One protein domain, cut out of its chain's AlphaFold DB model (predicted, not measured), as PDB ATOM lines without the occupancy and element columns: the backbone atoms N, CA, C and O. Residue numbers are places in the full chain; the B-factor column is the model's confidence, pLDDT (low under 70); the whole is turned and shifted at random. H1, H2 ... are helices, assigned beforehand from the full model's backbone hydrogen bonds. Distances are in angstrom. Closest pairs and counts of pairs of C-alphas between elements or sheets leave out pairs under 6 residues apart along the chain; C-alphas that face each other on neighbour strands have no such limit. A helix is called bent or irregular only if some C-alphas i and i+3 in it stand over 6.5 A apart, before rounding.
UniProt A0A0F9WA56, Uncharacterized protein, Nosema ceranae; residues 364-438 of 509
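What this domain is: This is residues 364 to 438 of the 509 residues of an uncharacterized protein of Nosema ceranae (UniProt A0A0F9WA56). Two helices, H2 and H5, run side by side the same way and make the core of a small helical domain; H1, H3 and H4 gather on one side of this pair, and H6 lies on the other side, next to H2. An unnamed tail, residues 430 to 438, runs on from H6. The printed part has 75 residues with six named helices, H1 to H6 in chain order, and no named strand, which is the class all helix. It is compact, with a radius of gyration of the C-alphas of 11.5 A, and spans 32 by 25 by 16 A.

How they stand to each other: Start at H1, residues 364 to 368, and go on to H2, residues 371 to 383: they touch only at the corner by their link, H2 with residues 373 to 377 alone, and their closest C-alphas are those of Val 368 and Ser 374, 4.3 A apart. Next comes H3, residues 388 to 396, which is only just apart from H2, at 8.3 A. Then look at H4, residues 398 to 401: it only just touches H1, with 3 pairs of C-alphas within 8 A, the closest being Met 365 and Ile 401 at 5.4 A. H5, residues 406 to 415, touches H2 at a shallow tilt of 22 degrees, the same way; their closest C-alphas, of Leu 378 and Pro 410, are 5.4 A apart. H3 is close to H5 but not clearly touching, with the C-alphas of Ile 391 and Leu 411 closest at 7.7 A. H6, residues 424 to 429, is close to H2 but not clearly touching, its closest C-alpha pair being Ile 375 and Phe 426 at 6.0 A, and it is apart from H5. In H1, H2, H3 and H6 every O i to N i+4 pair is within hydrogen-bond range; in H5 it is 3 of 6, and H4 is too short for such a pair.

Where its parts are: Find C-alpha 364 at (164.029, 207.418, 104.445), where H1 begins. H2 starts at C-alpha 371, at (171.958, 217.470, 105.449), and runs 19.1 A to C-alpha 383. H3 is 12.1 A long and H5 15.5 A; H5 is irregular, with C-alphas 407 and 410 7.1 A apart. H6 ends at C-alpha 429, at (184.603, 212.000, 108.246).

The domain as a whole: The C-alphas farthest apart are those of Arg 399 and Lys 432, at 32.7 A. The printed part has no cut; the links from H1 through to H5 are tight, and that from H5 to H6 is short. Mean pLDDT of the printed part is 85.9, and residues 432 to 434 and 436 to 437 are under 70.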
ATOM      1  N   PHE A 364     162.783 207.299 105.198       90.31
ATOM      2  CA  PHE A 364     164.029 207.418 104.445       90.31
ATOM      3  C   PHE A 364     164.120 208.755 103.712       90.31
ATOM      4  O   PHE A 364     165.176 209.376 103.724       90.31
ATOM      5  N   MET A 365     162.998 209.226 103.164       89.44
ATOM      6  CA  MET A 365     162.883 210.532 102.509       89.44
ATOM      7  C   MET A 365     163.270 211.675 103.451       89.44
ATOM      8  O   MET A 365     164.142 212.469 103.116       89.44
ATOM      9  N   ASP A 366     162.700 211.711 104.661       89.94
ATOM     10  CA  ASP A 366     163.034 212.724 105.673       89.94
ATOM     11  C   ASP A 366     164.525 212.697 106.036       89.94
ATOM     12  O   ASP A 366     165.126 213.734 106.310       89.94
ATOM     13  N   VAL A 367     165.130 211.505 106.034       92.62
ATOM     14  CA  VAL A 367     166.549 211.313 106.341       92.62
ATOM     15  C   VAL A 367     167.431 211.850 105.216       92.62
ATOM     16  O   VAL A 367     168.310 212.660 105.484       92.62
ATOM     17  N   VAL A 368     167.217 211.445 103.962       92.12
ATOM     18  CA  VAL A 368     168.080 211.881 102.844       92.12
ATOM     19  C   VAL A 368     167.858 213.339 102.452       92.12
ATOM     20  O   VAL A 368     168.776 213.975 101.944       92.12
ATOM     21  N   ASN A 369     166.678 213.892 102.741       89.56
ATOM     22  CA  ASN A 369     166.405 215.315 102.566       89.56
ATOM     23  C   ASN A 369     167.025 216.179 103.679       89.56
ATOM     24  O   ASN A 369     167.064 217.400 103.545       89.56
ATOM     25  N   ASN A 370     167.531 215.590 104.764       91.06
ATOM     26  CA  ASN A 370     168.281 216.308 105.790       91.06
ATOM     27  C   ASN A 370     169.790 216.288 105.477       91.06
ATOM     28  O   ASN A 370     170.322 215.250 105.094       91.06
ATOM     29  N   GLU A 371     170.505 217.399 105.687       92.06
ATOM     30  CA  GLU A 371     171.958 217.470 105.449       92.06
ATOM     31  C   GLU A 371     172.754 216.419 106.247       92.06
ATOM     32  O   GLU A 371     173.590 215.710 105.686       92.06
ATOM     33  N   TYR A 372     172.448 216.242 107.533       94.94
ATOM     34  CA  TYR A 372     173.116 215.278 108.404       94.94
ATOM     35  C   TYR A 372     172.641 213.856 108.130       94.94
ATOM     36  O   TYR A 372     173.433 212.916 108.182       94.94
ATOM     37  N   GLY A 373     171.356 213.686 107.809       94.81
ATOM     38  CA  GLY A 373     170.815 212.389 107.423       94.81
ATOM     39  C   GLY A 373     171.405 211.874 106.106       94.81
ATOM     40  O   GLY A 373     171.795 210.711 106.037       94.81
ATOM     41  N   SER A 374     171.586 212.737 105.103       94.25
ATOM     42  CA  SER A 374     172.276 212.402 103.851       94.25
ATOM     43  C   SER A 374     173.735 212.003 104.096       94.25
ATOM     44  O   SER A 374     174.181 210.964 103.605       94.25
ATOM     45  N   ILE A 375     174.461 212.745 104.946       95.19
ATOM     46  CA  ILE A 375     175.820 212.369 105.381       95.19
ATOM     47  C   ILE A 375     175.822 211.007 106.086       95.19
ATOM     48  O   ILE A 375     176.708 210.190 105.841       95.19
ATOM     49  N   PHE A 376     174.821 210.719 106.918       95.38
ATOM     50  CA  PHE A 376     174.706 209.419 107.572       95.38
ATOM     51  C   PHE A 376     174.480 208.279 106.572       95.38
ATOM     52  O   PHE A 376     175.120 207.237 106.688       95.38
ATOM     53  N   ILE A 377     173.636 208.475 105.550       94.31
ATOM     54  CA  ILE A 377     173.468 207.492 104.470       94.31
ATOM     55  C   ILE A 377     174.767 207.319 103.669       94.31
ATOM     56  O   ILE A 377     175.119 206.189 103.337       94.31
ATOM     57  N   LEU A 378     175.518 208.395 103.407       92.94
ATOM     58  CA  LEU A 378     176.842 208.306 102.778       92.94
ATOM     59  C   LEU A 378     177.819 207.470 103.618       92.94
ATOM     60  O   LEU A 378     178.514 206.619 103.070       92.94
ATOM     61  N   LYS A 379     177.834 207.645 104.945       91.75
ATOM     62  CA  LYS A 379     178.643 206.812 105.850       91.75
ATOM     63  C   LYS A 379     178.164 205.362 105.901       91.75
ATOM     64  O   LYS A 379     178.991 204.459 105.944       91.75
ATOM     65  N   ILE A 380     176.856 205.114 105.820       91.50
ATOM     66  CA  ILE A 380     176.331 203.754 105.660       91.50
ATOM     67  C   ILE A 380     176.832 203.135 104.353       91.50
ATOM     68  O   ILE A 380     177.209 201.970 104.365       91.50
ATOM     69  N   LEU A 381     176.866 203.874 103.239       90.12
ATOM     70  CA  LEU A 381     177.382 203.351 101.969       90.12
ATOM     71  C   LEU A 381     178.842 202.884 102.080       90.12
ATOM     72  O   LEU A 381     179.189 201.894 101.445       90.12
ATOM     73  N   GLU A 382     179.671 203.543 102.897       87.12
ATOM     74  CA  GLU A 382     181.071 203.134 103.122       87.12
ATOM     75  C   GLU A 382     181.199 201.797 103.864       87.12
ATOM     76  O   GLU A 382     182.165 201.071 103.657       87.12
ATOM     77  N   LEU A 383     180.206 201.445 104.684       85.62
ATOM     78  CA  LEU A 383     180.216 200.241 105.521       85.62
ATOM     79  C   LEU A 383     179.336 199.111 104.970       85.62
ATOM     80  O   LEU A 383     179.513 197.942 105.316       85.62
ATOM     81  N   ASN A 384     178.350 199.443 104.136       75.00
ATOM     82  CA  ASN A 384     177.346 198.507 103.658       75.00
ATOM     83  C   ASN A 384     177.841 197.739 102.429       75.00
ATOM     84  O   ASN A 384     178.030 198.311 101.359       75.00
ATOM     85  N   ARG A 385     177.931 196.411 102.542       71.38
ATOM     86  CA  ARG A 385     178.223 195.533 101.397       71.38
ATOM     87  C   ARG A 385     177.015 195.304 100.476       71.38
ATOM     88  O   ARG A 385     177.198 194.783  99.385       71.38
ATOM     89  N   SER A 386     175.804 195.694 100.887       74.00
ATOM     90  CA  SER A 386     174.546 195.499 100.143       74.00
ATOM     91  C   SER A 386     173.925 196.838  99.740       74.00
ATOM     92  O   SER A 386     172.873 197.256 100.239       74.00
ATOM     93  N   ILE A 387     174.622 197.545  98.856       86.00
ATOM     94  CA  ILE A 387     174.271 198.893  98.381       86.00
ATOM     95  C   ILE A 387     172.981 198.874  97.554       86.00
ATOM     96  O   ILE A 387     172.240 199.857  97.532       86.00
ATOM     97  N   GLU A 388     172.660 197.726  96.962       87.31
ATOM     98  CA  GLU A 388     171.433 197.443  96.222       87.31
ATOM     99  C   GLU A 388     170.185 197.813  97.023       87.31
ATOM    100  O   GLU A 388     169.288 198.437  96.474       87.31
ATOM    101  N   LYS A 389     170.160 197.557  98.339       86.69
ATOM    102  CA  LYS A 389     169.012 197.907  99.192       86.69
ATOM    103  C   LYS A 389     168.763 199.414  99.249       86.69
ATOM    104  O   LYS A 389     167.618 199.850  99.284       86.69
ATOM    105  N   ILE A 390     169.826 200.218  99.282       89.56
ATOM    106  CA  ILE A 390     169.703 201.681  99.258       89.56
ATOM    107  C   ILE A 390     169.210 202.115  97.880       89.56
ATOM    108  O   ILE A 390     168.280 202.908  97.796       89.56
ATOM    109  N   ILE A 391     169.780 201.547  96.813       90.31
ATOM    110  CA  ILE A 391     169.342 201.810  95.438       90.31
ATOM    111  C   ILE A 391     167.852 201.497  95.281       90.31
ATOM    112  O   ILE A 391     167.124 202.344  94.779       90.31
ATOM    113  N   ASP A 392     167.387 200.339  95.747       90.25
ATOM    114  CA  ASP A 392     165.988 199.922  95.637       90.25
ATOM    115  C   ASP A 392     165.048 200.900  96.362       90.25
ATOM    116  O   ASP A 392     164.045 201.317  95.787       90.25
ATOM    117  N   ILE A 393     165.410 201.386  97.559       89.56
ATOM    118  CA  ILE A 393     164.626 202.420  98.263       89.56
ATOM    119  C   ILE A 393     164.550 203.714  97.435       89.56
ATOM    120  O   ILE A 393     163.487 204.332  97.335       89.56
ATOM    121  N   TYR A 394     165.668 204.125  96.832       91.19
ATOM    122  CA  TYR A 394     165.727 205.292  95.953       91.19
ATOM    123  C   TYR A 394     164.872 205.114  94.688       91.19
ATOM    124  O   TYR A 394     164.225 206.065  94.257       91.19
ATOM    125  N   VAL A 395     164.851 203.914  94.105       89.81
ATOM    126  CA  VAL A 395     164.029 203.557  92.936       89.81
ATOM    127  C   VAL A 395     162.546 203.602  93.283       89.81
ATOM    128  O   VAL A 395     161.764 204.157  92.523       89.81
ATOM    129  N   GLU A 396     162.146 203.044  94.423       88.94
ATOM    130  CA  GLU A 396     160.741 202.991  94.837       88.94
ATOM    131  C   GLU A 396     160.161 204.380  95.145       88.94
ATOM    132  O   GLU A 396     158.977 204.614  94.922       88.94
ATOM    133  N   ASN A 397     160.997 205.315  95.613       87.44
ATOM    134  CA  ASN A 397     160.560 206.616  96.136       87.44
ATOM    135  C   ASN A 397     161.141 207.812  95.353       87.44
ATOM    136  O   ASN A 397     161.177 208.933  95.860       87.44
ATOM    137  N   TYR A 398     161.619 207.609  94.119       86.06
ATOM    138  CA  TYR A 398     162.394 208.622  93.378       86.06
ATOM    139  C   TYR A 398     161.678 209.973  93.214       86.06
ATOM    140  O   TYR A 398     162.334 211.014  93.192       86.06
ATOM    141  N   ARG A 399     160.344 209.967  93.095       83.62
ATOM    142  CA  ARG A 399     159.532 211.184  92.908       83.62
ATOM    143  C   ARG A 399     159.570 212.098  94.128       83.62
ATOM    144  O   ARG A 399     159.587 213.313  93.969       83.62
ATOM    145  N   ASP A 400     159.633 211.500  95.311       81.81
ATOM    146  CA  ASP A 400     159.550 212.197  96.593       81.81
ATOM    147  C   ASP A 400     160.937 212.436  97.215       81.81
ATOM    148  O   ASP A 400     161.096 213.270  98.105       81.81
ATOM    149  N   ILE A 401     161.967 211.718  96.757       83.06
ATOM    150  CA  ILE A 401     163.333 211.879  97.269       83.06
ATOM    151  C   ILE A 401     164.026 213.102  96.665       83.06
ATOM    152  O   ILE A 401     164.675 213.841  97.395       83.06
ATOM    153  N   PHE A 402     163.905 213.356  95.360       80.25
ATOM    154  CA  PHE A 402     164.687 214.410  94.694       80.25
ATOM    155  C   PHE A 402     164.100 215.822  94.863       80.25
ATOM    156  O   PHE A 402     164.005 216.588  93.904       80.25
ATOM    157  N   ILE A 403     163.716 216.173  96.093       72.62
ATOM    158  CA  ILE A 403     163.172 217.491  96.453       72.62
ATOM    159  C   ILE A 403     164.298 218.517  96.661       72.62
ATOM    160  O   ILE A 403     164.100 219.706  96.419       72.62
ATOM    161  N   ASN A 404     165.496 218.087  97.081       80.75
ATOM    162  CA  ASN A 404     166.631 218.980  97.333       80.75
ATOM    163  C   ASN A 404     167.978 218.424  96.839       80.75
ATOM    164  O   ASN A 404     168.110 217.241  96.531       80.75
ATOM    165  N   GLU A 405     168.998 219.286  96.779       86.75
ATOM    166  CA  GLU A 405     170.344 218.919  96.315       86.75
ATOM    167  C   GLU A 405     171.037 217.881  97.214       86.75
ATOM    168  O   GLU A 405     171.803 217.053  96.731       86.75
ATOM    169  N   VAL A 406     170.772 217.875  98.523       89.94
ATOM    170  CA  VAL A 406     171.459 216.945  99.437       89.94
ATOM    171  C   VAL A 406     170.978 215.500  99.281       89.94
ATOM    172  O   VAL A 406     171.762 214.571  99.485       89.94
ATOM    173  N   SER A 407     169.730 215.297  98.853       90.56
ATOM    174  CA  SER A 407     169.117 213.977  98.659       90.56
ATOM    175  C   SER A 407     169.818 213.119  97.607       90.56
ATOM    176  O   SER A 407     169.788 211.889  97.680       90.56
ATOM    177  N   ILE A 408     170.471 213.752  96.631       89.94
ATOM    178  CA  ILE A 408     171.094 213.068  95.499       89.94
ATOM    179  C   ILE A 408     172.521 212.596  95.791       89.94
ATOM    180  O   ILE A 408     173.043 211.733  95.079       89.94
ATOM    181  N   LEU A 409     173.148 213.123  96.848       91.94
ATOM    182  CA  LEU A 409     174.547 212.850  97.176       91.94
ATOM    183  C   LEU A 409     174.845 211.346  97.309       91.94
ATOM    184  O   LEU A 409     175.822 210.908  96.697       91.94
ATOM    185  N   PRO A 410     174.020 210.517  97.986       92.19
ATOM    186  CA  PRO A 410     174.265 209.076  98.065       92.19
ATOM    187  C   PRO A 410     174.322 208.377  96.701       92.19
ATOM    188  O   PRO A 410     175.186 207.530  96.479       92.19
ATOM    189  N   LEU A 411     173.476 208.770  95.742       90.56
ATOM    190  CA  LEU A 411     173.515 208.205  94.389       90.56
ATOM    191  C   LEU A 411     174.715 208.709  93.582       90.56
ATOM    192  O   LEU A 411     175.320 207.941  92.831       90.56
ATOM    193  N   ILE A 412     175.097 209.981  93.744       89.75
ATOM    194  CA  ILE A 412     176.321 210.517  93.132       89.75
ATOM    195  C   ILE A 412     177.535 209.747  93.639       89.75
ATOM    196  O   ILE A 412     178.386 209.388  92.830       89.75
ATOM    197  N   TYR A 413     177.590 209.441  94.938       90.38
ATOM    198  CA  TYR A 413     178.709 208.737  95.562       90.38
ATOM    199  C   TYR A 413     178.943 207.344  94.977       90.38
ATOM    200  O   TYR A 413     180.087 206.947  94.757       90.38
ATOM    201  N   ILE A 414     177.873 206.641  94.596       88.25
ATOM    202  CA  ILE A 414     177.967 205.356  93.884       88.25
ATOM    203  C   ILE A 414     178.669 205.521  92.520       88.25
ATOM    204  O   ILE A 414     179.464 204.672  92.105       88.25
ATOM    205  N   PHE A 415     178.434 206.625  91.803       84.00
ATOM    206  CA  PHE A 415     179.076 206.873  90.506       84.00
ATOM    207  C   PHE A 415     180.481 207.463  90.620       84.00
ATOM    208  O   PHE A 415     181.394 207.010  89.910       84.00
ATOM    209  N   ASN A 416     180.638 208.481  91.464       85.44
ATOM    210  CA  ASN A 416     181.823 209.313  91.589       85.44
ATOM    211  C   ASN A 416     182.070 209.690  93.055       85.44
ATOM    212  O   ASN A 416     181.236 210.314  93.700       85.44
ATOM    213  N   GLN A 417     183.266 209.365  93.536       87.38
ATOM    214  CA  GLN A 417     183.690 209.584  94.914       87.38
ATOM    215  C   GLN A 417     184.724 210.725  95.040       87.38
ATOM    216  O   GLN A 417     185.444 210.807  96.033       87.38
ATOM    217  N   GLU A 418     184.863 211.598  94.038       86.44
ATOM    218  CA  GLU A 418     185.745 212.770  94.101       86.44
ATOM    219  C   GLU A 418     185.240 213.781  95.146       86.44
ATOM    220  O   GLU A 418     184.095 214.231  95.082       86.44
ATOM    221  N   LYS A 419     186.126 214.214  96.054       87.94
ATOM    222  CA  LYS A 419     185.793 215.077  97.206       87.94
ATOM    223  C   LYS A 419     185.001 216.343  96.851       87.94
ATOM    224  O   LYS A 419     184.130 216.750  97.610       87.94
ATOM    225  N   LYS A 420     185.261 216.948  95.686       87.88
ATOM    226  CA  LYS A 420     184.623 218.205  95.243       87.88
ATOM    227  C   LYS A 420     183.099 218.136  95.080       87.88
ATOM    228  O   LYS A 420     182.478 219.180  94.934       87.88
ATOM    229  N   TYR A 421     182.517 216.936  95.026       86.25
ATOM    230  CA  TYR A 421     181.070 216.744  94.899       86.25
ATOM    231  C   TYR A 421     180.354 216.590  96.244       86.25
ATOM    232  O   TYR A 421     179.135 216.459  96.249       86.25
ATOM    233  N   PHE A 422     181.084 216.587  97.364       90.62
ATOM    234  CA  PHE A 422     180.520 216.297  98.678       90.62
ATOM    235  C   PHE A 422     180.787 217.417  99.686       90.62
ATOM    236  O   PHE A 422     181.811 218.101  99.579       90.62
ATOM    237  N   PRO A 423     179.904 217.590 100.688       90.31
ATOM    238  CA  PRO A 423     180.100 218.563 101.754       90.31
ATOM    239  C   PRO A 423     181.432 218.376 102.485       90.31
ATOM    240  O   PRO A 423     181.893 217.250 102.695       90.31
ATOM    241  N   THR A 424     182.024 219.486 102.935       91.12
ATOM    242  CA  THR A 424     183.279 219.500 103.708       91.12
ATOM    243  C   THR A 424     183.227 218.546 104.897       91.12
ATOM    244  O   THR A 424     184.170 217.784 105.098       91.12
ATOM    245  N   LEU A 425     182.105 218.527 105.623       91.12
ATOM    246  CA  LEU A 425     181.929 217.665 106.788       91.12
ATOM    247  C   LEU A 425     182.044 216.173 106.434       91.12
ATOM    248  O   LEU A 425     182.788 215.444 107.079       91.12
ATOM    249  N   PHE A 426     181.367 215.711 105.377       91.44
ATOM    250  CA  PHE A 426     181.500 214.318 104.937       91.44
ATOM    251  C   PHE A 426     182.941 213.993 104.534       91.44
ATOM    252  O   PHE A 426     183.480 212.968 104.932       91.44
ATOM    253  N   ASN A 427     183.592 214.894 103.792       89.88
ATOM    254  CA  ASN A 427     184.975 214.707 103.355       89.88
ATOM    255  C   ASN A 427     185.984 214.609 104.512       89.88
ATOM    256  O   ASN A 427     187.043 214.014 104.317       89.88
ATOM    257  N   GLN A 428     185.683 215.201 105.671       89.25
ATOM    258  CA  GLN A 428     186.488 215.087 106.892       89.25
ATOM    259  C   GLN A 428     186.241 213.766 107.629       89.25
ATOM    260  O   GLN A 428     187.171 213.206 108.192       89.25
ATOM    261  N   LEU A 429     185.007 213.255 107.595       85.56
ATOM    262  CA  LEU A 429     184.603 212.000 108.246       85.56
ATOM    263  C   LEU A 429     184.903 210.743 107.413       85.56
ATOM    264  O   LEU A 429     184.638 209.619 107.847       85.56
ATOM    265  N   ARG A 430     185.356 210.926 106.177       81.81
ATOM    266  CA  ARG A 430     185.547 209.860 105.201       81.81
ATOM    267  C   ARG A 430     186.831 209.073 105.458       81.81
ATOM    268  O   ARG A 430     187.908 209.655 105.576       81.81
ATOM    269  N   GLU A 431     186.721 207.750 105.421       70.31
ATOM    270  CA  GLU A 431     187.873 206.846 105.405       70.31
ATOM    271  C   GLU A 431     188.402 206.667 103.968       70.31
ATOM    272  O   GLU A 431     187.690 206.903 102.989       70.31
ATOM    273  N   LYS A 432     189.691 206.331 103.815       56.97
ATOM    274  CA  LYS A 432     190.380 206.360 102.506       56.97
ATOM    275  C   LYS A 432     189.897 205.291 101.519       56.97
ATOM    276  O   LYS A 432     190.120 205.465 100.319       56.97
ATOM    277  N   ASP A 433     189.240 204.236 101.987       60.78
ATOM    278  CA  ASP A 433     188.863 203.119 101.130       60.78
ATOM    279  C   ASP A 433     187.657 203.474 100.256       60.78
ATOM    280  O   ASP A 433     186.548 203.752 100.714       60.78
ATOM    281  N   LEU A 434     187.901 203.508  98.944       66.44
ATOM    282  CA  LEU A 434     186.863 203.731  97.947       66.44
ATOM    283  C   LEU A 434     185.873 202.563  97.982       66.44
ATOM    284  O   LEU A 434     186.271 201.400  97.908       66.44
ATOM    285  N   ILE A 435     184.575 202.860  97.990       72.62
ATOM    286  CA  ILE A 435     183.551 201.817  97.888       72.62
ATOM    287  C   ILE A 435     183.683 201.116  96.533       72.62
ATOM    288  O   ILE A 435     183.604 201.771  95.486       72.62
ATOM    289  N   ASN A 436     183.793 199.787  96.537       67.62
ATOM    290  CA  ASN A 436     183.703 198.977  95.327       67.62
ATOM    291  C   ASN A 436     182.230 198.666  95.011       67.62
ATOM    292  O   ASN A 436     181.658 197.706  95.520       67.62
ATOM    293  N   THR A 437     181.586 199.528  94.222       66.69
ATOM    294  CA  THR A 437     180.148 199.443  93.922       66.69
ATOM    295  C   THR A 437     179.843 198.747  92.601       66.69
ATOM    296  O   THR A 437     180.443 199.055  91.568       66.69
ATOM    297  N   ASN A 438     178.793 197.915  92.586       70.69
ATOM    298  CA  ASN A 438     178.183 197.424  91.352       70.69
ATOM    299  C   ASN A 438     177.365 198.531  90.660       70.69
ATOM    300  O   ASN A 438     176.139 198.610  90.762       70.69
TER     301      ASN A 438